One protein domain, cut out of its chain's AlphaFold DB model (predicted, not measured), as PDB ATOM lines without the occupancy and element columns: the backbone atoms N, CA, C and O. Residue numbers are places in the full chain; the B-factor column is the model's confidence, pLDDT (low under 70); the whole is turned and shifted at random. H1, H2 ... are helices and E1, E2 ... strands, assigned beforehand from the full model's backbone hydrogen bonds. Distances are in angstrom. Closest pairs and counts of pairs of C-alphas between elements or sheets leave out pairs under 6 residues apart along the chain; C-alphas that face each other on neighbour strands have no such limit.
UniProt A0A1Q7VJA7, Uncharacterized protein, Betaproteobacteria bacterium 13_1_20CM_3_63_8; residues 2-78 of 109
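What this domain is: This is residues 2 to 78 of the 109 residues of an uncharacterized protein of Betaproteobacteria bacterium 13_1_20CM_3_63_8 (UniProt A0A1Q7VJA7). A small sheet of two parallel strands, E1 and E2, with the helix H4 packed on it, makes one part of this domain; the long helix H3, with the shorter H1 side by side with its residues 41 to 46, makes the other. The short helix H2 is near H3, and residues 2 to 7, before H1, stick out as a free tail. The printed part has 77 residues, with four named helices and two named strands in the order H1, H2, H3, E1, H4, E2, and its class is mostly helix. The whole is compact, with a radius of gyration of the C-alphas of 12.8 A, and its C-alphas span 37 by 27 by 23 A.

Where its parts are: E1 is residues 54 to 57, 9.5 A from first to last C-alpha, and E2 is residues 73 to 76, 9.6 A long. C-alpha 76, where E2 ends, is at (41.093, 11.015, 2.503). Between the strands is H4, residues 60 to 68, 12.4 A long. H3, residues 33 to 48, is the longest helix at 22.7 A and begins with C-alpha 33 at (32.013, 27.660, 16.377). H1 is residues 9 to 15, 9.7 A long, with C-alpha 9 at (53.879, 21.593, 21.833). H2 is residues 21 to 24.

How they stand to each other: E1 and E2 are parallel neighbours, with 21 degrees between their directions. N 57 and O 75 are 2.9 A apart and N 75 and O 55 are 3.0 A apart, both within hydrogen-bond range. E1, H4 and E2 form a strand-helix-strand unit, two parallel neighbour strands with a helix between them along the chain, and its crossover is right-handed. The closest C-alphas of E1 and H4, those of Ala 57 and Ala 63, are 5.2 A apart; those of H4 and E2, Ala 63 and Tyr 76, are 7.5 A apart. H3 and H4 are apart. H3 touches H1 with residues 41 to 46 alone; their closest C-alphas, those of Val 10 and Ala 45, are 6.2 A apart. These two helices run opposite ways at a shallow tilt of 14 degrees. H2 and H3 are close but not clearly touching, with the C-alphas of Pro 21 and Tyr 35 closest at 6.4 A. In H1, H3 and H4 every O i to N i+4 pair is within hydrogen-bond range; H2 is too short for such a pair.

The domain as a whole: The two C-alphas farthest apart, those of Val 2 and Leu 61, are 39.5 A apart. The printed part has no cut. The link from H2 to H3, eight residues, is short, and the other four links are tight. The mean pLDDT of the printed part is 81.6, and residues 2 to 19 are under 70.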
ATOM      1  N   VAL A   2      61.418   6.277  27.124       39.78
ATOM      2  CA  VAL A   2      60.120   6.954  27.303       39.78
ATOM      3  C   VAL A   2      60.430   8.428  27.485       39.78
ATOM      4  O   VAL A   2      60.791   8.866  28.571       39.78
ATOM      5  N   GLY A   3      60.343   9.177  26.398       45.56
ATOM      6  CA  GLY A   3      60.529  10.617  26.413       45.56
ATOM      7  C   GLY A   3      59.944  11.207  25.151       45.56
ATOM      8  O   GLY A   3      60.710  11.574  24.284       45.56
ATOM      9  N   GLU A   4      58.611  11.235  24.994       51.56
ATOM     10  CA  GLU A   4      58.013  11.967  23.858       51.56
ATOM     11  C   GLU A   4      56.501  12.251  23.943       51.56
ATOM     12  O   GLU A   4      55.728  12.104  22.988       51.56
ATOM     13  N   VAL A   5      56.036  12.685  25.116       49.00
ATOM     14  CA  VAL A   5      54.672  13.239  25.252       49.00
ATOM     15  C   VAL A   5      54.688  14.640  25.857       49.00
ATOM     16  O   VAL A   5      53.904  15.485  25.431       49.00
ATOM     17  N   ARG A   6      55.607  14.922  26.789       53.84
ATOM     18  CA  ARG A   6      55.680  16.219  27.476       53.84
ATOM     19  C   ARG A   6      56.260  17.344  26.615       53.84
ATOM     20  O   ARG A   6      55.712  18.436  26.660       53.84
ATOM     21  N   ASP A   7      57.233  17.079  25.747       61.44
ATOM     22  CA  ASP A   7      57.933  18.145  25.004       61.44
ATOM     23  C   ASP A   7      57.358  18.437  23.609       61.44
ATOM     24  O   ASP A   7      57.944  19.184  22.831       61.44
ATOM     25  N   ASN A   8      56.197  17.866  23.255       63.56
ATOM     26  CA  ASN A   8      55.575  18.120  21.956       63.56
ATOM     27  C   ASN A   8      54.500  19.219  22.063       63.56
ATOM     28  O   ASN A   8      53.362  18.920  22.444       63.56
ATOM     29  N   PRO A   9      54.803  20.472  21.675       63.22
ATOM     30  CA  PRO A   9      53.879  21.593  21.833       63.22
ATOM     31  C   PRO A   9      52.596  21.442  21.003       63.22
ATOM     32  O   PRO A   9      51.551  21.946  21.397       63.22
ATOM     33  N   VAL A  10      52.625  20.665  19.913       60.81
ATOM     34  CA  VAL A  10      51.422  20.358  19.120       60.81
ATOM     35  C   VAL A  10      50.509  19.381  19.863       60.81
ATOM     36  O   VAL A  10      49.300  19.591  19.910       60.81
ATOM     37  N   LYS A  11      51.065  18.364  20.540       63.47
ATOM     38  CA  LYS A  11      50.272  17.481  21.419       63.47
ATOM     39  C   LYS A  11      49.693  18.245  22.618       63.47
ATOM     40  O   LYS A  11      48.579  17.951  23.041       63.47
ATOM     41  N   GLN A  12      50.408  19.251  23.130       63.94
ATOM     42  CA  GLN A  12      49.896  20.138  24.181       63.94
ATOM     43  C   GLN A  12      48.799  21.097  23.683       63.94
ATOM     44  O   GLN A  12      47.833  21.359  24.398       63.94
ATOM     45  N   ALA A  13      48.904  21.607  22.452       58.59
ATOM     46  CA  ALA A  13      47.850  22.412  21.836       58.59
ATOM     47  C   ALA A  13      46.565  21.589  21.626       58.59
ATOM     48  O   ALA A  13      45.467  22.067  21.915       58.59
ATOM     49  N   LEU A  14      46.702  20.319  21.226       56.81
ATOM     50  CA  LEU A  14      45.586  19.374  21.122       56.81
ATOM     51  C   LEU A  14      44.911  19.140  22.487       56.81
ATOM     52  O   LEU A  14      43.693  19.275  22.603       56.81
ATOM     53  N   SER A  15      45.681  18.899  23.554       53.28
ATOM     54  CA  SER A  15      45.118  18.687  24.899       53.28
ATOM     55  C   SER A  15      44.481  19.943  25.514       53.28
ATOM     56  O   SER A  15      43.536  19.826  26.299       53.28
ATOM     57  N   ARG A  16      44.922  21.145  25.118       49.25
ATOM     58  CA  ARG A  16      44.358  22.440  25.551       49.25
ATOM     59  C   ARG A  16      43.242  22.981  24.651       49.25
ATOM     60  O   ARG A  16      42.697  24.048  24.920       49.25
ATOM     61  N   GLY A  17      42.839  22.237  23.623       47.91
ATOM     62  CA  GLY A  17      41.587  22.500  22.921       47.91
ATOM     63  C   GLY A  17      41.582  22.237  21.428       47.91
ATOM     64  O   GLY A  17      40.732  22.811  20.772       47.91
ATOM     65  N   GLY A  18      42.461  21.388  20.902       59.16
ATOM     66  CA  GLY A  18      42.266  20.733  19.613       59.16
ATOM     67  C   GLY A  18      41.598  19.375  19.822       59.16
ATOM     68  O   GLY A  18      42.272  18.347  19.839       59.16
ATOM     69  N   ARG A  19      40.286  19.372  20.082       64.06
ATOM     70  CA  ARG A  19      39.510  18.161  20.382       64.06
ATOM     71  C   ARG A  19      38.449  17.926  19.311       64.06
ATOM     72  O   ARG A  19      37.878  18.872  18.783       64.06
ATOM     73  N   ALA A  20      38.185  16.658  19.003       75.81
ATOM     74  CA  ALA A  20      37.048  16.282  18.170       75.81
ATOM     75  C   ALA A  20      35.724  16.675  18.862       75.81
ATOM     76  O   ALA A  20      35.694  16.705  20.098       75.81
ATOM     77  N   PRO A  21      34.627  16.920  18.121       73.75
ATOM     78  CA  PRO A  21      33.366  17.401  18.700       73.75
ATOM     79  C   PRO A  21      32.823  16.536  19.851       73.75
ATOM     80  O   PRO A  21      32.395  17.059  20.878       73.75
ATOM     81  N   GLY A  22      32.967  15.208  19.766       71.56
ATOM     82  CA  GLY A  22      32.564  14.293  20.844       71.56
ATOM     83  C   GLY A  22      33.296  14.527  22.174       71.56
ATOM     84  O   GLY A  22      32.697  14.420  23.236       71.56
ATOM     85  N   ALA A  23      34.566  14.937  22.134       77.62
ATOM     86  CA  ALA A  23      35.341  15.257  23.335       77.62
ATOM     87  C   ALA A  23      35.106  16.694  23.849       77.62
ATOM     88  O   ALA A  23      35.704  17.099  24.846       77.62
ATOM     89  N   MET A  24      34.264  17.470  23.163       83.38
ATOM     90  CA  MET A  24      33.826  18.810  23.565       83.38
ATOM     91  C   MET A  24      32.362  18.836  24.025       83.38
ATOM     92  O   MET A  24      31.853  19.906  24.330       83.38
ATOM     93  N   GLY A  25      31.689  17.680  24.088       86.12
ATOM     94  CA  GLY A  25      30.275  17.596  24.465       86.12
ATOM     95  C   GLY A  25      29.298  17.971  23.347       86.12
ATOM     96  O   GLY A  25      28.113  18.105  23.619       86.12
ATOM     97  N   ILE A  26      29.782  18.095  22.108       86.44
ATOM     98  CA  ILE A  26      28.999  18.462  20.916       86.44
ATOM     99  C   ILE A  26      29.138  17.385  19.820       86.44
ATOM    100  O   ILE A  26      29.693  17.629  18.747       86.44
ATOM    101  N   PRO A  27      28.759  16.124  20.097       87.75
ATOM    102  CA  PRO A  27      29.011  15.000  19.198       87.75
ATOM    103  C   PRO A  27      28.363  15.205  17.820       87.75
ATOM    104  O   PRO A  27      27.168  15.443  17.711       87.75
ATOM    105  N   GLY A  28      29.165  15.081  16.760       83.25
ATOM    106  CA  GLY A  28      28.714  15.249  15.371       83.25
ATOM    107  C   GLY A  28      28.611  16.701  14.891       83.25
ATOM    108  O   GLY A  28      28.462  16.929  13.693       83.25
ATOM    109  N   GLU A  29      28.758  17.694  15.772       87.62
ATOM    110  CA  GLU A  29      28.611  19.110  15.416       87.62
ATOM    111  C   GLU A  29      29.916  19.721  14.892       87.62
ATOM    112  O   GLU A  29      30.561  20.568  15.512       87.62
ATOM    113  N   PHE A  30      30.319  19.305  13.698       84.62
ATOM    114  CA  PHE A  30      31.541  19.804  13.069       84.62
ATOM    115  C   PHE A  30      31.443  21.235  12.515       84.62
ATOM    116  O   PHE A  30      32.455  21.835  12.164       84.62
ATOM    117  N   GLY A  31      30.238  21.804  12.444       86.88
ATOM    118  CA  GLY A  31      30.034  23.222  12.132       86.88
ATOM    119  C   GLY A  31      30.082  24.134  13.362       86.88
ATOM    120  O   GLY A  31      30.009  25.353  13.218       86.88
ATOM    121  N   HIS A  32      30.175  23.573  14.575       90.50
ATOM    122  CA  HIS A  32      30.113  24.360  15.801       90.50
ATOM    123  C   HIS A  32      31.298  25.328  15.895       90.50
ATOM    124  O   HIS A  32      32.454  24.955  15.671       90.50
ATOM    125  N   ARG A  33      31.019  26.577  16.289       92.88
ATOM    126  CA  ARG A  33      32.013  27.660  16.377       92.88
ATOM    127  C   ARG A  33      33.260  27.246  17.162       92.88
ATOM    128  O   ARG A  33      34.373  27.494  16.708       92.88
ATOM    129  N   ASP A  34      33.078  26.586  18.302       89.94
ATOM    130  CA  ASP A  34      34.196  26.180  19.163       89.94
ATOM    131  C   ASP A  34      35.077  25.101  18.527       89.94
ATOM    132  O   ASP A  34      36.295  25.112  18.715       89.94
ATOM    133  N   TYR A  35      34.489  24.207  17.726       89.44
ATOM    134  CA  TYR A  35      35.255  23.231  16.958       89.44
ATOM    135  C   TYR A  35      36.074  23.910  15.863       89.44
ATOM    136  O   TYR A  35      37.265  23.638  15.723       89.44
ATOM    137  N   LEU A  36      35.486  24.854  15.134       91.06
ATOM    138  CA  LEU A  36      36.216  25.595  14.106       91.06
ATOM    139  C   LEU A  36      37.353  26.434  14.715       91.06
ATOM    140  O   LEU A  36      38.472  26.409  14.206       91.06
ATOM    141  N   ALA A  37      37.117  27.075  15.864       91.69
ATOM    142  CA  ALA A  37      38.151  27.794  16.607       91.69
ATOM    143  C   ALA A  37      39.249  26.863  17.157       91.69
ATOM    144  O   ALA A  37      40.412  27.253  17.283       91.69
ATOM    145  N   ALA A  38      38.908  25.621  17.508       90.75
ATOM    146  CA  ALA A  38      39.872  24.585  17.866       90.75
ATOM    147  C   ALA A  38      40.756  24.185  16.676       90.75
ATOM    148  O   ALA A  38      41.977  24.118  16.823       90.75
ATOM    149  N   VAL A  39      40.152  23.971  15.505       91.62
ATOM    150  CA  VAL A  39      40.861  23.679  14.250       91.62
ATOM    151  C   VAL A  39      41.870  24.783  13.931       91.62
ATOM    152  O   VAL A  39      43.043  24.487  13.699       91.62
ATOM    153  N   ASP A  40      41.454  26.047  13.984       92.88
ATOM    154  CA  ASP A  40      42.325  27.176  13.641       92.88
ATOM    155  C   ASP A  40      43.522  27.286  14.609       92.88
ATOM    156  O   ASP A  40      44.657  27.534  14.192       92.88
ATOM    157  N   ARG A  41      43.314  26.998  15.904       92.88
ATOM    158  CA  ARG A  41      44.401  26.941  16.900       92.88
ATOM    159  C   ARG A  41      45.413  25.829  16.621       92.88
ATOM    160  O   ARG A  41      46.604  26.041  16.845       92.88
ATOM    161  N   ILE A  42      44.973  24.665  16.135       90.69
ATOM    162  CA  ILE A  42      45.880  23.570  15.747       90.69
ATOM    163  C   ILE A  42      46.785  24.026  14.602       90.69
ATOM    164  O   ILE A  42      47.999  23.844  14.679       90.69
ATOM    165  N   VAL A  43      46.209  24.636  13.562       93.25
ATOM    166  CA  VAL A  43      46.977  25.130  12.410       93.25
ATOM    167  C   VAL A  43      48.020  26.150  12.858       93.25
ATOM    168  O   VAL A  43      49.195  26.004  12.521       93.25
ATOM    169  N   ALA A  44      47.617  27.137  13.663       93.75
ATOM    170  CA  ALA A  44      48.522  28.169  14.163       93.75
ATOM    171  C   ALA A  44      49.679  27.581  14.991       93.75
ATOM    172  O   ALA A  44      50.835  27.956  14.797       93.75
ATOM    173  N   ALA A  45      49.395  26.616  15.872       92.88
ATOM    174  CA  ALA A  45      50.424  25.945  16.665       92.88
ATOM    175  C   ALA A  45      51.386  25.126  15.788       92.88
ATOM    176  O   ALA A  45      52.599  25.169  15.983       92.88
ATOM    177  N   CYS A  46      50.866  24.398  14.799       93.56
ATOM    178  CA  CYS A  46      51.682  23.661  13.839       93.56
ATOM    179  C   CYS A  46      52.616  24.595  13.057       93.56
ATOM    180  O   CYS A  46      53.816  24.327  12.988       93.56
ATOM    181  N   ALA A  47      52.102  25.728  12.567       93.12
ATOM    182  CA  ALA A  47      52.898  26.744  11.883       93.12
ATOM    183  C   ALA A  47      54.007  27.319  12.782       93.12
ATOM    184  O   ALA A  47      55.168  27.348  12.375       93.12
ATOM    185  N   ALA A  48      53.685  27.685  14.028       94.94
ATOM    186  CA  ALA A  48      54.649  28.224  14.993       94.94
ATOM    187  C   ALA A  48      55.792  27.251  15.338       94.94
ATOM    188  O   ALA A  48      56.867  27.673  15.761       94.94
ATOM    189  N   HIS A  49      55.573  25.948  15.152       93.25
ATOM    190  CA  HIS A  49      56.541  24.897  15.460       93.25
ATOM    191  C   HIS A  49      57.070  24.163  14.223       93.25
ATOM    192  O   HIS A  49      57.631  23.078  14.373       93.25
ATOM    193  N   ALA A  50      56.881  24.727  13.022       92.38
ATOM    194  CA  ALA A  50      57.312  24.138  11.752       92.38
ATOM    195  C   ALA A  50      56.863  22.670  11.569       92.38
ATOM    196  O   ALA A  50      57.590  21.831  11.040       92.38
ATOM    197  N   LYS A  51      55.650  22.348  12.031       92.31
ATOM    198  CA  LYS A  51      55.023  21.026  11.905       92.31
ATOM    199  C   LYS A  51      53.897  21.081  10.881       92.31
ATOM    200  O   LYS A  51      53.155  22.055  10.826       92.31
ATOM    201  N   ALA A  52      53.743  20.020  10.092       92.38
ATOM    202  CA  ALA A  52      52.644  19.911   9.140       92.38
ATOM    203  C   ALA A  52      51.338  19.532   9.873       92.38
ATOM    204  O   ALA A  52      51.293  18.474  10.507       92.38
ATOM    205  N   PRO A  53      50.271  20.351   9.802       92.62
ATOM    206  CA  PRO A  53      48.971  19.970  10.340       92.62
ATOM    207  C   PRO A  53      48.321  18.891   9.463       92.62
ATOM    208  O   PRO A  53      48.324  18.989   8.229       92.62
ATOM    209  N   ALA A  54      47.756  17.877  10.127       92.00
ATOM    210  CA  ALA A  54      47.107  16.733   9.501       92.00
ATOM    211  C   ALA A  54      45.645  16.585   9.937       92.00
ATOM    212  O   ALA A  54      45.329  16.836  11.102       92.00
ATOM    213  N   ILE A  55      44.770  16.164   9.023       91.19
ATOM    214  CA  ILE A  55      43.352  15.911   9.316       91.19
ATOM    215  C   ILE A  55      42.796  14.744   8.503       91.19
ATOM    216  O   ILE A  55      43.330  14.392   7.453       91.19
ATOM    217  N   PHE A  56      41.711  14.153   8.997       90.38
ATOM    218  CA  PHE A  56      40.911  13.205   8.242       90.38
ATOM    219  C   PHE A  56      39.770  13.939   7.527       90.38
ATOM    220  O   PHE A  56      38.832  14.405   8.171       90.38
ATOM    221  N   ALA A  57      39.877  14.068   6.204       88.31
ATOM    222  CA  ALA A  57      38.832  14.611   5.349       88.31
ATOM    223  C   ALA A  57      38.004  13.451   4.783       88.31
ATOM    224  O   ALA A  57      38.516  12.612   4.042       88.31
ATOM    225  N   ILE A  58      36.728  13.387   5.156       82.50
ATOM    226  CA  ILE A  58      35.844  12.282   4.762       82.50
ATOM    227  C   ILE A  58      35.407  12.362   3.293       82.50
ATOM    228  O   ILE A  58      35.077  11.336   2.705       82.50
ATOM    229  N   ASP A  59      35.446  13.557   2.700       83.06
ATOM    230  CA  ASP A  59      35.035  13.825   1.324       83.06
ATOM    231  C   ASP A  59      35.797  15.015   0.703       83.06
ATOM    232  O   ASP A  59      36.678  15.635   1.314       83.06
ATOM    233  N   ALA A  60      35.461  15.327  -0.552       88.31
ATOM    234  CA  ALA A  60      36.103  16.377  -1.334       88.31
ATOM    235  C   ALA A  60      35.781  17.805  -0.861       88.31
ATOM    236  O   ALA A  60      36.621  18.691  -1.035       88.31
ATOM    237  N   LEU A  61      34.594  18.052  -0.294       89.31
ATOM    238  CA  LEU A  61      34.228  19.366   0.239       89.31
ATOM    239  C   LEU A  61      35.123  19.680   1.438       89.31
ATOM    240  O   LEU A  61      35.825  20.692   1.446       89.31
ATOM    241  N   TRP A  62      35.199  18.739   2.375       87.56
ATOM    242  CA  TRP A  62      36.058  18.825   3.547       87.56
ATOM    243  C   TRP A  62      37.524  18.988   3.158       87.56
ATOM    244  O   TRP A  62      38.206  19.888   3.649       87.56
ATOM    245  N   ALA A  63      38.023  18.176   2.225       91.00
ATOM    246  CA  ALA A  63      39.407  18.284   1.769       91.00
ATOM    247  C   ALA A  63      39.744  19.702   1.267       91.00
ATOM    248  O   ALA A  63      40.808  20.236   1.587       91.00
ATOM    249  N   ARG A  64      38.827  20.346   0.530       93.50
ATOM    250  CA  ARG A  64      38.998  21.725   0.046       93.50
ATOM    251  C   ARG A  64      38.983  22.739   1.187       93.50
ATOM    252  O   ARG A  64      39.867  23.593   1.243       93.50
ATOM    253  N   GLU A  65      38.024  22.634   2.100       91.56
ATOM    254  CA  GLU A  65      37.899  23.545   3.244       91.56
ATOM    255  C   GLU A  65      39.135  23.496   4.152       91.56
ATOM    256  O   GLU A  65      39.696  24.537   4.507       91.56
ATOM    257  N   TYR A  66      39.629  22.300   4.482       92.56
ATOM    258  CA  TYR A  66      40.829  22.170   5.310       92.56
ATOM    259  C   TYR A  66      42.112  22.527   4.561       92.56
ATOM    260  O   TYR A  66      43.037  23.061   5.177       92.56
ATOM    261  N   ALA A  67      42.178  22.320   3.241       94.19
ATOM    262  CA  ALA A  67      43.299  22.818   2.443       94.19
ATOM    263  C   ALA A  67      43.375  24.349   2.514       94.19
ATOM    264  O   ALA A  67      44.452  24.894   2.754       94.19
ATOM    265  N   ALA A  68      42.234  25.033   2.380       94.94
ATOM    266  CA  ALA A  68      42.147  26.488   2.498       94.94
ATOM    267  C   ALA A  68      42.535  26.992   3.900       94.94
ATOM    268  O   ALA A  68      43.129  28.059   4.028       94.94
ATOM    269  N   LYS A  69      42.274  26.199   4.946       92.06
ATOM    270  CA  LYS A  69      42.717  26.471   6.325       92.06
ATOM    271  C   LYS A  69      44.213  26.231   6.564       92.06
ATOM    272  O   LYS A  69      44.695  26.568   7.637       92.06
ATOM    273  N   GLY A  70      44.956  25.659   5.614       93.50
ATOM    274  CA  GLY A  70      46.402  25.428   5.734       93.50
ATOM    275  C   GLY A  70      46.809  24.002   6.122       93.50
ATOM    276  O   GLY A  70      47.984  23.762   6.408       93.50
ATOM    277  N   PHE A  71      45.883  23.036   6.109       94.19
ATOM    278  CA  PHE A  71      46.234  21.621   6.265       94.19
ATOM    279  C   PHE A  71      46.999  21.107   5.048       94.19
ATOM    280  O   PHE A  71      46.612  21.342   3.901       94.19
ATOM    281  N   ARG A  72      48.103  20.391   5.299       91.69
ATOM    282  CA  ARG A  72      49.004  19.918   4.235       91.69
ATOM    283  C   ARG A  72      49.218  18.413   4.201       91.69
ATOM    284  O   ARG A  72      49.732  17.922   3.201       91.69
ATOM    285  N   LEU A  73      48.752  17.703   5.221       93.81
ATOM    286  CA  LEU A  73      48.669  16.250   5.252       93.81
ATOM    287  C   LEU A  73      47.205  15.849   5.466       93.81
ATOM    288  O   LEU A  73      46.553  16.361   6.374       93.81
ATOM    289  N   MET A  74      46.663  14.967   4.630       92.50
ATOM    290  CA  MET A  74      45.262  14.554   4.735       92.50
ATOM    291  C   MET A  74      45.130  13.049   4.579       92.50
ATOM    292  O   MET A  74      45.646  12.473   3.624       92.50
ATOM    293  N   VAL A  75      44.399  12.436   5.506       92.31
ATOM    294  CA  VAL A  75      43.762  11.142   5.257       92.31
ATOM    295  C   VAL A  75      42.482  11.448   4.484       92.31
ATOM    296  O   VAL A  75      41.749  12.354   4.883       92.31
ATOM    297  N   TYR A  76      42.239  10.754   3.374       89.69
ATOM    298  CA  TYR A  76      41.093  11.015   2.503       89.69
ATOM    299  C   TYR A  76      40.189   9.790   2.403       89.69
ATOM    300  O   TYR A  76      40.599   8.765   1.862       89.69
ATOM    301  N   GLY A  77      38.958   9.931   2.894       86.38
ATOM    302  CA  GLY A  77      37.939   8.884   2.864       86.38
ATOM    303  C   GLY A  77      38.305   7.603   3.628       86.38
ATOM    304  O   GLY A  77      39.376   7.460   4.219       86.38
ATOM    305  N   VAL A  78      37.373   6.654   3.619       90.25
ATOM    306  CA  VAL A  78      37.611   5.268   4.047       90.25
ATOM    307  C   VAL A  78      37.549   4.410   2.795       90.25
ATOM    308  O   VAL A  78      36.577   4.503   2.050       90.25
TER     309      VAL A  78